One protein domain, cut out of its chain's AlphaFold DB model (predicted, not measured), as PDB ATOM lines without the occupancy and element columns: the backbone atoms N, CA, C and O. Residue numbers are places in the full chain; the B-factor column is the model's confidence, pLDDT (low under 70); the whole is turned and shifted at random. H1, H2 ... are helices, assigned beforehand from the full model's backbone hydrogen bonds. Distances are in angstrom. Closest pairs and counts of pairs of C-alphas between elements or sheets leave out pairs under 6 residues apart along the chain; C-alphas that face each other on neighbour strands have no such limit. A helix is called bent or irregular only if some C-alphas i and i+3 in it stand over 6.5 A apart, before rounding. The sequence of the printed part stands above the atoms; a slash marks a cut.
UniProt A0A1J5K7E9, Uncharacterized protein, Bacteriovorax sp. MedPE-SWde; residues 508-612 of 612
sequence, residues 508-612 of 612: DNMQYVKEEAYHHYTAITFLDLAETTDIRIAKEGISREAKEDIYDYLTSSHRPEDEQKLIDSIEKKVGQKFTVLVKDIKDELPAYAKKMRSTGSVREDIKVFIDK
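This is residues 508 to 612 of the 612 residues of an uncharacterized protein of Bacteriovorax sp. MedPE-SWde (UniProt A0A1J5K7E9). A long helix, H1, runs along one side of a crossed four-helix bundle, H1, H3, H4 and H5a, up and down, each running against the one before. H3 packs on H1, H4 packs on H3 and H5a, and past the bend H5b crosses H1, while H6 packs on H1 too. The 105 printed residues, all helix by class with six named helices, H1 to H6, and no named strand, are compact and rounded; the radius of gyration of the C-alphas is 13.6 A and the spans are 39 by 33 by 20 A.

Start at the hub, H1, residues 508 to 533. With residues 523 to 527 alone it touches H3, residues 544 to 554, at a steep tilt of 44 degrees, opposite ways; the closest C-alphas, of Ala 523 and Leu 554, are 6.3 A apart. Helix H5, residues 576 to 599, was assigned as one by its hydrogen bonds but is bent, with C-alphas 587 and 590 7.0 A apart; arms H5a, 576 to 587, and H5b, 590 to 599, stand at 61 degrees. H5b touches residues 514 to 522 of H1, about perpendicular at 81 degrees, closest at C-alphas 519 and 593, 4.7 A. H6, residues 603 to 610, touches residues 525 to 533 of H1, closest at C-alphas 526 and 606, 6.3 A. H4, residues 560 to 574, is irregular, with C-alphas 561 and 564 7.4 A apart; it forms hairpins with H3, closest at C-alphas 546 and 570, 6.1 A, and with H5a. H2, residues 537 to 540, touches H1 only at the corner. Every O i to N i+4 pair is within hydrogen-bond range in H3, H5a, H5b and H6, against 21 of 22 in H1 and 9 of 11 in H4; H2 is too short for one.

Find C-alpha 508 at (-60.267, -130.743, 8.502); from there H1 runs 36.4 A. H2 spans 5.6 A, H3 15.3 A, H4 21.4 A, H5a 17.1 A, H5b 14.4 A and H6 10.5 A, ending at C-alpha 610 (-68.969, -105.258, 26.359).

The C-alphas farthest apart, of Asp 508 and Lys 539, are 43.7 A apart. The printed part has no cut, and its five links are tight. Look for pLDDT under 70 at residues 508 to 522, 531 to 542, 557 to 559, 593 and 596 to 601.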
ATOM      1  N   ASP A 508     -60.941-131.306   7.333       51.22
ATOM      2  CA  ASP A 508     -60.267-130.743   8.502       51.22
ATOM      3  C   ASP A 508     -59.657-129.369   8.169       51.22
ATOM      4  O   ASP A 508     -59.799-128.435   8.951       51.22
ATOM      5  N   ASN A 509     -59.079-129.188   6.974       48.28
ATOM      6  CA  ASN A 509     -58.604-127.878   6.502       48.28
ATOM      7  C   ASN A 509     -59.744-126.887   6.287       48.28
ATOM      8  O   ASN A 509     -59.649-125.735   6.695       48.28
ATOM      9  N   MET A 510     -60.832-127.313   5.646       51.50
ATOM     10  CA  MET A 510     -62.015-126.474   5.480       51.50
ATOM     11  C   MET A 510     -62.557-126.047   6.844       51.50
ATOM     12  O   MET A 510     -62.943-124.893   7.027       51.50
ATOM     13  N   GLN A 511     -62.618-126.981   7.789       54.06
ATOM     14  CA  GLN A 511     -63.089-126.714   9.134       54.06
ATOM     15  C   GLN A 511     -62.156-125.745   9.865       54.06
ATOM     16  O   GLN A 511     -62.653-124.775  10.423       54.06
ATOM     17  N   TYR A 512     -60.841-125.941   9.774       53.06
ATOM     18  CA  TYR A 512     -59.836-125.033  10.322       53.06
ATOM     19  C   TYR A 512     -59.951-123.622   9.728       53.06
ATOM     20  O   TYR A 512     -60.088-122.649  10.460       53.06
ATOM     21  N   VAL A 513     -60.007-123.495   8.397       49.47
ATOM     22  CA  VAL A 513     -60.148-122.200   7.710       49.47
ATOM     23  C   VAL A 513     -61.461-121.514   8.083       49.47
ATOM     24  O   VAL A 513     -61.489-120.295   8.239       49.47
ATOM     25  N   LYS A 514     -62.553-122.272   8.245       54.72
ATOM     26  CA  LYS A 514     -63.825-121.745   8.755       54.72
ATOM     27  C   LYS A 514     -63.690-121.275  10.203       54.72
ATOM     28  O   LYS A 514     -64.162-120.193  10.519       54.72
ATOM     29  N   GLU A 515     -63.051-122.055  11.067       58.75
ATOM     30  CA  GLU A 515     -62.836-121.722  12.477       58.75
ATOM     31  C   GLU A 515     -61.984-120.454  12.638       58.75
ATOM     32  O   GLU A 515     -62.438-119.511  13.287       58.75
ATOM     33  N   GLU A 516     -60.847-120.357  11.948       57.69
ATOM     34  CA  GLU A 516     -60.023-119.142  11.866       57.69
ATOM     35  C   GLU A 516     -60.824-117.964  11.302       57.69
ATOM     36  O   GLU A 516     -60.822-116.852  11.832       57.69
ATOM     37  N   ALA A 517     -61.599-118.201  10.242       54.38
ATOM     38  CA  ALA A 517     -62.438-117.180   9.635       54.38
ATOM     39  C   ALA A 517     -63.481-116.598  10.594       54.38
ATOM     40  O   ALA A 517     -63.727-115.386  10.550       54.38
ATOM     41  N   TYR A 518     -64.095-117.448  11.419       60.59
ATOM     42  CA  TYR A 518     -65.034-117.038  12.453       60.59
ATOM     43  C   TYR A 518     -64.321-116.347  13.613       60.59
ATOM     44  O   TYR A 518     -64.860-115.368  14.124       60.59
ATOM     45  N   HIS A 519     -63.108-116.768  13.973       63.47
ATOM     46  CA  HIS A 519     -62.271-116.102  14.976       63.47
ATOM     47  C   HIS A 519     -61.944-114.661  14.565       63.47
ATOM     48  O   HIS A 519     -62.251-113.714  15.289       63.47
ATOM     49  N   HIS A 520     -61.469-114.465  13.333       66.19
ATOM     50  CA  HIS A 520     -61.225-113.136  12.765       66.19
ATOM     51  C   HIS A 520     -62.498-112.289  12.656       66.19
ATOM     52  O   HIS A 520     -62.485-111.103  12.976       66.19
ATOM     53  N   TYR A 521     -63.615-112.878  12.213       61.03
ATOM     54  CA  TYR A 521     -64.888-112.155  12.118       61.03
ATOM     55  C   TYR A 521     -65.393-111.701  13.491       61.03
ATOM     56  O   TYR A 521     -65.906-110.593  13.635       61.03
ATOM     57  N   THR A 522     -65.219-112.542  14.506       67.12
ATOM     58  CA  THR A 522     -65.580-112.252  15.895       67.12
ATOM     59  C   THR A 522     -64.716-111.116  16.449       67.12
ATOM     60  O   THR A 522     -65.258-110.187  17.043       67.12
ATOM     61  N   ALA A 523     -63.407-111.112  16.169       72.31
ATOM     62  CA  ALA A 523     -62.496-110.036  16.573       72.31
ATOM     63  C   ALA A 523     -62.846-108.691  15.906       72.31
ATOM     64  O   ALA A 523     -62.864-107.655  16.568       72.31
ATOM     65  N   ILE A 524     -63.198-108.706  14.614       71.81
ATOM     66  CA  ILE A 524     -63.688-107.514  13.896       71.81
ATOM     67  C   ILE A 524     -65.020-107.040  14.485       71.81
ATOM     68  O   ILE A 524     -65.191-105.855  14.739       71.81
ATOM     69  N   THR A 525     -65.944-107.963  14.760       72.94
ATOM     70  CA  THR A 525     -67.250-107.633  15.350       72.94
ATOM     71  C   THR A 525     -67.093-106.999  16.731       72.94
ATOM     72  O   THR A 525     -67.802-106.046  17.042       72.94
ATOM     73  N   PHE A 526     -66.151-107.484  17.546       81.31
ATOM     74  CA  PHE A 526     -65.794-106.856  18.815       81.31
ATOM     75  C   PHE A 526     -65.265-105.434  18.619       81.31
ATOM     76  O   PHE A 526     -65.759-104.524  19.276       81.31
ATOM     77  N   LEU A 527     -64.324-105.220  17.694       76.12
ATOM     78  CA  LEU A 527     -63.799-103.882  17.398       76.12
ATOM     79  C   LEU A 527     -64.905-102.921  16.938       76.12
ATOM     80  O   LEU A 527     -64.988-101.807  17.448       76.12
ATOM     81  N   ASP A 528     -65.790-103.368  16.048       74.50
ATOM     82  CA  ASP A 528     -66.925-102.576  15.554       74.50
ATOM     83  C   ASP A 528     -67.926-102.224  16.673       74.50
ATOM     84  O   ASP A 528     -68.521-101.141  16.693       74.50
ATOM     85  N   LEU A 529     -68.156-103.150  17.608       76.12
ATOM     86  CA  LEU A 529     -69.070-102.944  18.731       76.12
ATOM     87  C   LEU A 529     -68.456-102.089  19.835       76.12
ATOM     88  O   LEU A 529     -69.139-101.231  20.392       76.12
ATOM     89  N   ALA A 530     -67.175-102.265  20.129       72.31
ATOM     90  CA  ALA A 530     -66.484-101.491  21.150       72.31
ATOM     91  C   ALA A 530     -66.500 -99.987  20.830       72.31
ATOM     92  O   ALA A 530     -66.638 -99.163  21.731       72.31
ATOM     93  N   GLU A 531     -66.466 -99.627  19.545       64.94
ATOM     94  CA  GLU A 531     -66.619 -98.237  19.098       64.94
ATOM     95  C   GLU A 531     -68.035 -97.677  19.236       64.94
ATOM     96  O   GLU A 531     -68.208 -96.463  19.324       64.94
ATOM     97  N   THR A 532     -69.053 -98.538  19.235       62.09
ATOM     98  CA  THR A 532     -70.462 -98.118  19.263       62.09
ATOM     99  C   THR A 532     -71.080 -98.153  20.659       62.09
ATOM    100  O   THR A 532     -72.125 -97.537  20.863       62.09
ATOM    101  N   THR A 533     -70.443 -98.831  21.616       58.16
ATOM    102  CA  THR A 533     -71.054 -99.154  22.914       58.16
ATOM    103  C   THR A 533     -70.460 -98.347  24.083       58.16
ATOM    104  O   THR A 533     -71.194 -97.955  24.988       58.16
ATOM    105  N   ASP A 534     -69.173 -97.971  24.045       58.22
ATOM    106  CA  ASP A 534     -68.562 -97.117  25.080       58.22
ATOM    107  C   ASP A 534     -68.650 -95.619  24.710       58.22
ATOM    108  O   ASP A 534     -67.990 -95.135  23.788       58.22
ATOM    109  N   ILE A 535     -69.446 -94.851  25.467       51.38
ATOM    110  CA  ILE A 535     -69.700 -93.409  25.258       51.38
ATOM    111  C   ILE A 535     -68.410 -92.562  25.309       51.38
ATOM    112  O   ILE A 535     -68.367 -91.479  24.711       51.38
ATOM    113  N   ARG A 536     -67.352 -93.013  26.005       54.50
ATOM    114  CA  ARG A 536     -66.051 -92.316  26.019       54.50
ATOM    115  C   ARG A 536     -65.258 -92.564  24.738       54.50
ATOM    116  O   ARG A 536     -64.674 -91.624  24.210       54.50
ATOM    117  N   ILE A 537     -65.284 -93.787  24.219       54.78
ATOM    118  CA  ILE A 537     -64.564 -94.180  22.999       54.78
ATOM    119  C   ILE A 537     -65.283 -93.662  21.750       54.78
ATOM    120  O   ILE A 537     -64.633 -93.193  20.820       54.78
ATOM    121  N   ALA A 538     -66.615 -93.626  21.754       50.22
ATOM    122  CA  ALA A 538     -67.426 -93.121  20.646       50.22
ATOM    123  C   ALA A 538     -67.218 -91.620  20.341       50.22
ATOM    124  O   ALA A 538     -67.544 -91.167  19.244       50.22
ATOM    125  N   LYS A 539     -66.687 -90.830  21.290       49.56
ATOM    126  CA  LYS A 539     -66.430 -89.387  21.107       49.56
ATOM    127  C   LYS A 539     -65.065 -89.057  20.494       49.56
ATOM    128  O   LYS A 539     -64.967 -88.037  19.819       49.56
ATOM    129  N   GLU A 540     -64.042 -89.886  20.713       56.62
ATOM    130  CA  GLU A 540     -62.666 -89.649  20.225       56.62
ATOM    131  C   GLU A 540     -62.197 -90.689  19.186       56.62
ATOM    132  O   GLU A 540     -61.303 -90.400  18.392       56.62
ATOM    133  N   GLY A 541     -62.848 -91.855  19.120       60.38
ATOM    134  CA  GLY A 541     -62.523 -92.969  18.228       60.38
ATOM    135  C   GLY A 541     -61.289 -93.763  18.675       60.38
ATOM    136  O   GLY A 541     -60.350 -93.223  19.259       60.38
ATOM    137  N   ILE A 542     -61.251 -95.064  18.372       68.94
ATOM    138  CA  ILE A 542     -60.016 -95.845  18.518       68.94
ATOM    139  C   ILE A 542     -59.128 -95.509  17.320       68.94
ATOM    140  O   ILE A 542     -59.543 -95.655  16.165       68.94
ATOM    141  N   SER A 543     -57.895 -95.059  17.568       72.06
ATOM    142  CA  SER A 543     -56.967 -94.764  16.476       72.06
ATOM    143  C   SER A 543     -56.744 -96.011  15.617       72.06
ATOM    144  O   SER A 543     -56.747 -97.141  16.106       72.06
ATOM    145  N   ARG A 544     -56.521 -95.822  14.315       72.25
ATOM    146  CA  ARG A 544     -56.265 -96.934  13.390       72.25
ATOM    147  C   ARG A 544     -55.140 -97.852  13.885       72.25
ATOM    148  O   ARG A 544     -55.267 -99.065  13.818       72.25
ATOM    149  N   GLU A 545     -54.079 -97.260  14.421       74.94
ATOM    150  CA  GLU A 545     -52.926 -97.978  14.965       74.94
ATOM    151  C   GLU A 545     -53.249 -98.732  16.260       74.94
ATOM    152  O   GLU A 545     -52.571 -99.697  16.580       74.94
ATOM    153  N   ALA A 546     -54.236 -98.292  17.043       77.62
ATOM    154  CA  ALA A 546     -54.716 -99.047  18.198       77.62
ATOM    155  C   ALA A 546     -55.626-100.204  17.765       77.62
ATOM    156  O   ALA A 546     -55.530-101.286  18.329       77.62
ATOM    157  N   LYS A 547     -56.461-100.015  16.733       76.12
ATOM    158  CA  LYS A 547     -57.281-101.098  16.163       76.12
ATOM    159  C   LYS A 547     -56.433-102.214  15.574       76.12
ATOM    160  O   LYS A 547     -56.762-103.374  15.774       76.12
ATOM    161  N   GLU A 548     -55.378-101.854  14.847       75.31
ATOM    162  CA  GLU A 548     -54.427-102.812  14.276       75.31
ATOM    163  C   GLU A 548     -53.731-103.601  15.405       75.31
ATOM    164  O   GLU A 548     -53.782-104.827  15.391       75.31
ATOM    165  N   ASP A 549     -53.239-102.927  16.455       80.00
ATOM    166  CA  ASP A 549     -52.621-103.603  17.609       80.00
ATOM    167  C   ASP A 549     -53.601-104.526  18.366       80.00
ATOM    168  O   ASP A 549     -53.248-105.649  18.726       80.00
ATOM    169  N   ILE A 550     -54.840-104.074  18.606       81.94
ATOM    170  CA  ILE A 550     -55.880-104.874  19.273       81.94
ATOM    171  C   ILE A 550     -56.250-106.081  18.409       81.94
ATOM    172  O   ILE A 550     -56.320-107.195  18.917       81.94
ATOM    173  N   TYR A 551     -56.466-105.882  17.109       79.25
ATOM    174  CA  TYR A 551     -56.773-106.966  16.182       79.25
ATOM    175  C   TYR A 551     -55.668-108.026  16.188       79.25
ATOM    176  O   TYR A 551     -55.957-109.205  16.393       79.25
ATOM    177  N   ASP A 552     -54.410-107.602  16.056       78.38
ATOM    178  CA  ASP A 552     -53.262-108.508  16.044       78.38
ATOM    179  C   ASP A 552     -53.108-109.255  17.373       78.38
ATOM    180  O   ASP A 552     -52.696-110.420  17.391       78.38
ATOM    181  N   TYR A 553     -53.480-108.626  18.489       84.19
ATOM    182  CA  TYR A 553     -53.498-109.261  19.801       84.19
ATOM    183  C   TYR A 553     -54.599-110.325  19.928       84.19
ATOM    184  O   TYR A 553     -54.320-111.435  20.391       84.19
ATOM    185  N   LEU A 554     -55.825-110.008  19.495       81.31
ATOM    186  CA  LEU A 554     -57.004-110.882  19.574       81.31
ATOM    187  C   LEU A 554     -56.900-112.109  18.657       81.31
ATOM    188  O   LEU A 554     -57.380-113.192  18.999       81.31
ATOM    189  N   THR A 555     -56.266-111.960  17.494       75.94
ATOM    190  CA  THR A 555     -56.112-113.047  16.516       75.94
ATOM    191  C   THR A 555     -54.760-113.748  16.617       75.94
ATOM    192  O   THR A 555     -54.453-114.592  15.784       75.94
ATOM    193  N   SER A 556     -53.937-113.397  17.611       76.31
ATOM    194  CA  SER A 556     -52.573-113.919  17.770       76.31
ATOM    195  C   SER A 556     -51.691-113.720  16.524       76.31
ATOM    196  O   SER A 556     -50.758-114.484  16.287       76.31
ATOM    197  N   SER A 557     -51.946-112.662  15.743       65.88
ATOM    198  CA  SER A 557     -51.173-112.275  14.546       65.88
ATOM    199  C   SER A 557     -49.868-111.551  14.903       65.88
ATOM    200  O   SER A 557     -49.429-110.632  14.216       65.88
ATOM    201  N   HIS A 558     -49.236-111.951  15.999       67.25
ATOM    202  CA  HIS A 558     -47.995-111.386  16.511       67.25
ATOM    203  C   HIS A 558     -47.072-112.517  16.964       67.25
ATOM    204  O   HIS A 558     -47.491-113.656  17.169       67.25
ATOM    205  N   ARG A 559     -45.777-112.223  17.106       69.62
ATOM    206  CA  ARG A 559     -44.844-113.210  17.656       69.62
ATOM    207  C   ARG A 559     -45.066-113.333  19.165       69.62
ATOM    208  O   ARG A 559     -45.224-112.294  19.804       69.62
ATOM    209  N   PRO A 560     -44.971-114.537  19.759       77.44
ATOM    210  CA  PRO A 560     -45.137-114.712  21.207       77.44
ATOM    211  C   PRO A 560     -44.219-113.804  22.045       77.44
ATOM    212  O   PRO A 560     -44.607-113.283  23.081       77.44
ATOM    213  N   GLU A 561     -43.002-113.553  21.558       78.94
ATOM    214  CA  GLU A 561     -42.003-112.674  22.187       78.94
ATOM    215  C   GLU A 561     -42.364-111.175  22.183       78.94
ATOM    216  O   GLU A 561     -41.770-110.393  22.929       78.94
ATOM    217  N   ASP A 562     -43.336-110.769  21.365       80.19
ATOM    218  CA  ASP A 562     -43.804-109.388  21.235       80.19
ATOM    219  C   ASP A 562     -45.181-109.162  21.886       80.19
ATOM    220  O   ASP A 562     -45.644-108.023  21.935       80.19
ATOM    221  N   GLU A 563     -45.811-110.203  22.445       83.44
ATOM    222  CA  GLU A 563     -47.148-110.125  23.050       83.44
ATOM    223  C   GLU A 563     -47.222-109.067  24.160       83.44
ATOM    224  O   GLU A 563     -48.113-108.218  24.149       83.44
ATOM    225  N   GLN A 564     -46.245-109.044  25.073       89.00
ATOM    226  CA  GLN A 564     -46.223-108.054  26.152       89.00
ATOM    227  C   GLN A 564     -46.057-106.626  25.618       89.00
ATOM    228  O   GLN A 564     -46.730-105.717  26.084       89.00
ATOM    229  N   LYS A 565     -45.226-106.424  24.586       86.81
ATOM    230  CA  LYS A 565     -45.053-105.099  23.968       86.81
ATOM    231  C   LYS A 565     -46.332-104.630  23.282       86.81
ATOM    232  O   LYS A 565     -46.606-103.432  23.262       86.81
ATOM    233  N   LEU A 566     -47.089-105.560  22.703       86.00
ATOM    234  CA  LEU A 566     -48.367-105.278  22.064       86.00
ATOM    235  C   LEU A 566     -49.413-104.886  23.111       86.00
ATOM    236  O   LEU A 566     -50.067-103.861  22.953       86.00
ATOM    237  N   ILE A 567     -49.487-105.622  24.223       88.12
ATOM    238  CA  ILE A 567     -50.314-105.274  25.388       88.12
ATOM    239  C   ILE A 567     -49.953-103.880  25.916       88.12
ATOM    240  O   ILE A 567     -50.846-103.055  26.097       88.12
ATOM    241  N   ASP A 568     -48.664-103.595  26.111       89.06
ATOM    242  CA  ASP A 568     -48.189-102.298  26.605       89.06
ATOM    243  C   ASP A 568     -48.529-101.161  25.616       89.06
ATOM    244  O   ASP A 568     -48.864-100.044  26.019       89.06
ATOM    245  N   SER A 569     -48.470-101.437  24.306       87.44
ATOM    246  CA  SER A 569     -48.860-100.499  23.243       87.44
ATOM    247  C   SER A 569     -50.361-100.206  23.265       87.44
ATOM    248  O   SER A 569     -50.758 -99.039  23.196       87.44
ATOM    249  N   ILE A 570     -51.194-101.239  23.419       84.69
ATOM    250  CA  ILE A 570     -52.648-101.107  23.567       84.69
ATOM    251  C   ILE A 570     -52.949-100.287  24.827       84.69
ATOM    252  O   ILE A 570     -53.608 -99.253  24.735       84.69
ATOM    253  N   GLU A 571     -52.381-100.644  25.980       85.94
ATOM    254  CA  GLU A 571     -52.589 -99.927  27.244       85.94
ATOM    255  C   GLU A 571     -52.227 -98.449  27.150       85.94
ATOM    256  O   GLU A 571     -52.985 -97.589  27.604       85.94
ATOM    257  N   LYS A 572     -51.122 -98.130  26.477       85.19
ATOM    258  CA  LYS A 572     -50.717 -96.748  26.231       85.19
ATOM    259  C   LYS A 572     -51.700 -95.980  25.340       85.19
ATOM    260  O   LYS A 572     -51.848 -94.772  25.520       85.19
ATOM    261  N   LYS A 573     -52.322 -96.640  24.358       81.94
ATOM    262  CA  LYS A 573     -53.172 -96.002  23.337       81.94
ATOM    263  C   LYS A 573     -54.645 -95.893  23.741       81.94
ATOM    264  O   LYS A 573     -55.281 -94.910  23.381       81.94
ATOM    265  N   VAL A 574     -55.185 -96.885  24.448       78.12
ATOM    266  CA  VAL A 574     -56.623 -96.977  24.792       78.12
ATOM    267  C   VAL A 574     -56.889 -97.075  26.299       78.12
ATOM    268  O   VAL A 574     -58.039 -97.037  26.733       78.12
ATOM    269  N   GLY A 575     -55.836 -97.143  27.117       80.19
ATOM    270  CA  GLY A 575     -55.921 -97.171  28.573       80.19
ATOM    271  C   GLY A 575     -56.073 -98.573  29.168       80.19
ATOM    272  O   GLY A 575     -56.507 -99.532  28.523       80.19
ATOM    273  N   GLN A 576     -55.742 -98.679  30.455       82.31
ATOM    274  CA  GLN A 576     -55.706 -99.940  31.201       82.31
ATOM    275  C   GLN A 576     -57.062-100.655  31.236       82.31
ATOM    276  O   GLN A 576     -57.134-101.855  30.992       82.31
ATOM    277  N   LYS A 577     -58.158 -99.920  31.476       79.81
ATOM    278  CA  LYS A 577     -59.507-100.504  31.576       79.81
ATOM    279  C   LYS A 577     -59.946-101.189  30.275       79.81
ATOM    280  O   LYS A 577     -60.483-102.289  30.320       79.81
ATOM    281  N   PHE A 578     -59.692-100.565  29.126       81.69
ATOM    282  CA  PHE A 578     -60.039-101.149  27.828       81.69
ATOM    283  C   PHE A 578     -59.095-102.293  27.447       81.69
ATOM    284  O   PHE A 578     -59.510-103.275  26.845       81.69
ATOM    285  N   THR A 579     -57.831-102.212  27.861       85.94
ATOM    286  CA  THR A 579     -56.866-103.305  27.669       85.94
ATOM    287  C   THR A 579     -57.267-104.557  28.442       85.94
ATOM    288  O   THR A 579     -57.093-105.656  27.931       85.94
ATOM    289  N   VAL A 580     -57.840-104.411  29.643       86.88
ATOM    290  CA  VAL A 580     -58.425-105.537  30.392       86.88
ATOM    291  C   VAL A 580     -59.582-106.155  29.606       86.88
ATOM    292  O   VAL A 580     -59.541-107.347  29.341       86.88
ATOM    293  N   LEU A 581     -60.520-105.349  29.095       84.69
ATOM    294  CA  LEU A 581     -61.621-105.845  28.254       84.69
ATOM    295  C   LEU A 581     -61.127-106.586  26.993       84.69
ATOM    296  O   LEU A 581     -61.688-107.605  26.603       84.69
ATOM    297  N   VAL A 582     -60.058-106.089  26.361       86.19
ATOM    298  CA  VAL A 582     -59.396-106.725  25.207       86.19
ATOM    299  C   VAL A 582     -58.717-108.050  25.584       86.19
ATOM    300  O   VAL A 582     -58.655-108.961  24.762       86.19
ATOM    301  N   LYS A 583     -58.211-108.194  26.811       89.00
ATOM    302  CA  LYS A 583     -57.699-109.478  27.314       89.00
ATOM    303  C   LYS A 583     -58.843-110.447  27.591       89.00
ATOM    304  O   LYS A 583     -58.807-111.568  27.102       89.00
ATOM    305  N   ASP A 584     -59.888-109.980  28.259       88.12
ATOM    306  CA  ASP A 584     -61.030-110.814  28.625       88.12
ATOM    307  C   ASP A 584     -61.764-111.336  27.374       88.12
ATOM    308  O   ASP A 584     -62.114-112.512  27.292       88.12
ATOM    309  N   ILE A 585     -61.934-110.504  26.334       85.25
ATOM    310  CA  ILE A 585     -62.540-110.960  25.072       85.25
ATOM    311  C   ILE A 585     -61.628-111.919  24.291       85.25
ATOM    312  O   ILE A 585     -62.142-112.761  23.557       85.25
ATOM    313  N   LYS A 586     -60.296-111.841  24.442       87.81
ATOM    314  CA  LYS A 586     -59.354-112.790  23.816       87.81
ATOM    315  C   LYS A 586     -59.593-114.213  24.314       87.81
ATOM    316  O   LYS A 586     -59.555-115.145  23.510       87.81
ATOM    317  N   ASP A 587     -59.895-114.362  25.598       87.31
ATOM    318  CA  ASP A 587     -60.156-115.662  26.216       87.31
ATOM    319  C   ASP A 587     -61.528-116.232  25.806       87.31
ATOM    320  O   ASP A 587     -61.678-117.444  25.629       87.31
ATOM    321  N   GLU A 588     -62.516-115.367  25.562       85.75
ATOM    322  CA  GLU A 588     -63.872-115.749  25.129       85.75
ATOM    323  C   GLU A 588     -64.008-115.938  23.605       85.75
ATOM    324  O   GLU A 588     -64.919-116.610  23.103       85.75
ATOM    325  N   LEU A 589     -63.085-115.367  22.833       79.31
ATOM    326  CA  LEU A 589     -63.084-115.357  21.370       79.31
ATOM    327  C   LEU A 589     -63.202-116.753  20.728       79.31
ATOM    328  O   LEU A 589     -64.011-116.897  19.809       79.31
ATOM    329  N   PRO A 590     -62.511-117.810  21.210       82.00
ATOM    330  CA  PRO A 590     -62.693-119.167  20.691       82.00
ATOM    331  C   PRO A 590     -64.113-119.720  20.892       82.00
ATOM    332  O   PRO A 590     -64.617-120.469  20.048       82.00
ATOM    333  N   ALA A 591     -64.780-119.369  21.997       83.06
ATOM    334  CA  ALA A 591     -66.156-119.782  22.263       83.06
ATOM    335  C   ALA A 591     -67.137-119.038  21.345       83.06
ATOM    336  O   ALA A 591     -68.020-119.661  20.744       83.06
ATOM    337  N   TYR A 592     -66.929-117.736  21.144       79.62
ATOM    338  CA  TYR A 592     -67.714-116.956  20.191       79.62
ATOM    339  C   TYR A 592     -67.470-117.387  18.741       79.62
ATOM    340  O   TYR A 592     -68.433-117.540  18.000       79.62
ATOM    341  N   ALA A 593     -66.245-117.714  18.330       68.94
ATOM    342  CA  ALA A 593     -65.974-118.251  16.995       68.94
ATOM    343  C   ALA A 593     -66.767-119.549  16.726       68.94
ATOM    344  O   ALA A 593     -67.370-119.718  15.659       68.94
ATOM    345  N   LYS A 594     -66.856-120.444  17.723       74.38
ATOM    346  CA  LYS A 594     -67.703-121.652  17.663       74.38
ATOM    347  C   LYS A 594     -69.196-121.321  17.621       74.38
ATOM    348  O   LYS A 594     -69.951-121.975  16.898       74.38
ATOM    349  N   LYS A 595     -69.641-120.304  18.361       73.44
ATOM    350  CA  LYS A 595     -71.037-119.849  18.339       73.44
ATOM    351  C   LYS A 595     -71.397-119.235  16.983       73.44
ATOM    352  O   LYS A 595     -72.347-119.690  16.363       73.44
ATOM    353  N   MET A 596     -70.563-118.347  16.446       64.44
ATOM    354  CA  MET A 596     -70.694-117.751  15.110       64.44
ATOM    355  C   MET A 596     -70.845-118.816  14.019       64.44
ATOM    356  O   MET A 596     -71.674-118.669  13.120       64.44
ATOM    357  N   ARG A 597     -70.101-119.923  14.125       60.78
ATOM    358  CA  ARG A 597     -70.232-121.080  13.227       60.78
ATOM    359  C   ARG A 597     -71.616-121.737  13.269       60.78
ATOM    360  O   ARG A 597     -72.066-122.236  12.242       60.78
ATOM    361  N   SER A 598     -72.256-121.794  14.435       65.69
ATOM    362  CA  SER A 598     -73.525-122.511  14.640       65.69
ATOM    363  C   SER A 598     -74.763-121.627  14.481       65.69
ATOM    364  O   SER A 598     -75.779-122.099  13.978       65.69
ATOM    365  N   THR A 599     -74.685-120.352  14.861       66.12
ATOM    366  CA  THR A 599     -75.824-119.416  14.869       66.12
ATOM    367  C   THR A 599     -75.756-118.363  13.765       66.12
ATOM    368  O   THR A 599     -76.735-117.657  13.538       66.12
ATOM    369  N   GLY A 600     -74.614-118.219  13.081       50.97
ATOM    370  CA  GLY A 600     -74.408-117.232  12.013       50.97
ATOM    371  C   GLY A 600     -74.248-115.782  12.488       50.97
ATOM    372  O   GLY A 600     -74.041-114.899  11.658       50.97
ATOM    373  N   SER A 601     -74.329-115.520  13.797       67.19
ATOM    374  CA  SER A 601     -74.093-114.204  14.402       67.19
ATOM    375  C   SER A 601     -73.664-114.337  15.865       67.19
ATOM    376  O   SER A 601     -74.188-115.182  16.591       67.19
ATOM    377  N   VAL A 602     -72.745-113.467  16.291       71.44
ATOM    378  CA  VAL A 602     -72.290-113.291  17.689       71.44
ATOM    379  C   VAL A 602     -72.379-111.843  18.167       71.44
ATOM    380  O   VAL A 602     -71.916-111.508  19.252       71.44
ATOM    381  N   ARG A 603     -72.974-110.964  17.353       77.19
ATOM    382  CA  ARG A 603     -72.974-109.516  17.592       77.19
ATOM    383  C   ARG A 603     -73.654-109.148  18.916       77.19
ATOM    384  O   ARG A 603     -73.107-108.357  19.667       77.19
ATOM    385  N   GLU A 604     -74.811-109.736  19.216       79.31
ATOM    386  CA  GLU A 604     -75.548-109.429  20.451       79.31
ATOM    387  C   GLU A 604     -74.838-109.973  21.697       79.31
ATOM    388  O   GLU A 604     -74.792-109.308  22.721       79.31
ATOM    389  N   ASP A 605     -74.210-111.147  21.597       80.62
ATOM    390  CA  ASP A 605     -73.477-111.746  22.714       80.62
ATOM    391  C   ASP A 605     -72.221-110.948  23.069       80.62
ATOM    392  O   ASP A 605     -71.977-110.660  24.239       80.62
ATOM    393  N   ILE A 606     -71.453-110.543  22.051       81.06
ATOM    394  CA  ILE A 606     -70.285-109.678  22.233       81.06
ATOM    395  C   ILE A 606     -70.717-108.313  22.773       81.06
ATOM    396  O   ILE A 606     -70.041-107.756  23.630       81.06
ATOM    397  N   LYS A 607     -71.850-107.775  22.312       80.88
ATOM    398  CA  LYS A 607     -72.382-106.511  22.824       80.88
ATOM    399  C   LYS A 607     -72.749-106.616  24.307       80.88
ATOM    400  O   LYS A 607     -72.278-105.811  25.096       80.88
ATOM    401  N   VAL A 608     -73.490-107.657  24.699       80.81
ATOM    402  CA  VAL A 608     -73.818-107.944  26.108       80.81
ATOM    403  C   VAL A 608     -72.557-108.153  26.950       80.81
ATOM    404  O   VAL A 608     -72.553-107.813  28.128       80.81
ATOM    405  N   PHE A 609     -71.496-108.722  26.378       82.62
ATOM    406  CA  PHE A 609     -70.204-108.852  27.048       82.62
ATOM    407  C   PHE A 609     -69.523-107.496  27.267       82.62
ATOM    408  O   PHE A 609     -69.032-107.249  28.359       82.62
ATOM    409  N   ILE A 610     -69.524-106.618  26.260       78.44
ATOM    410  CA  ILE A 610     -68.969-105.258  26.359       78.44
ATOM    411  C   ILE A 610     -69.769-104.392  27.351       78.44
ATOM    412  O   ILE A 610     -69.191-103.538  28.014       78.44
ATOM    413  N   ASP A 611     -71.086-104.607  27.441       74.94
ATOM    414  CA  ASP A 611     -72.011-103.860  28.308       74.94
ATOM    415  C   ASP A 611     -71.947-104.257  29.801       74.94
ATOM    416  O   ASP A 611     -72.498-103.542  30.645       74.94
ATOM    417  N   LYS A 612     -71.326-105.396  30.133       71.12
ATOM    418  CA  LYS A 612     -71.111-105.871  31.512       71.12
ATOM    419  C   LYS A 612     -69.887-105.215  32.140       71.12
ATOM    420  O   LYS A 612     -69.971-104.912  33.355       71.12
TER     421      LYS A 612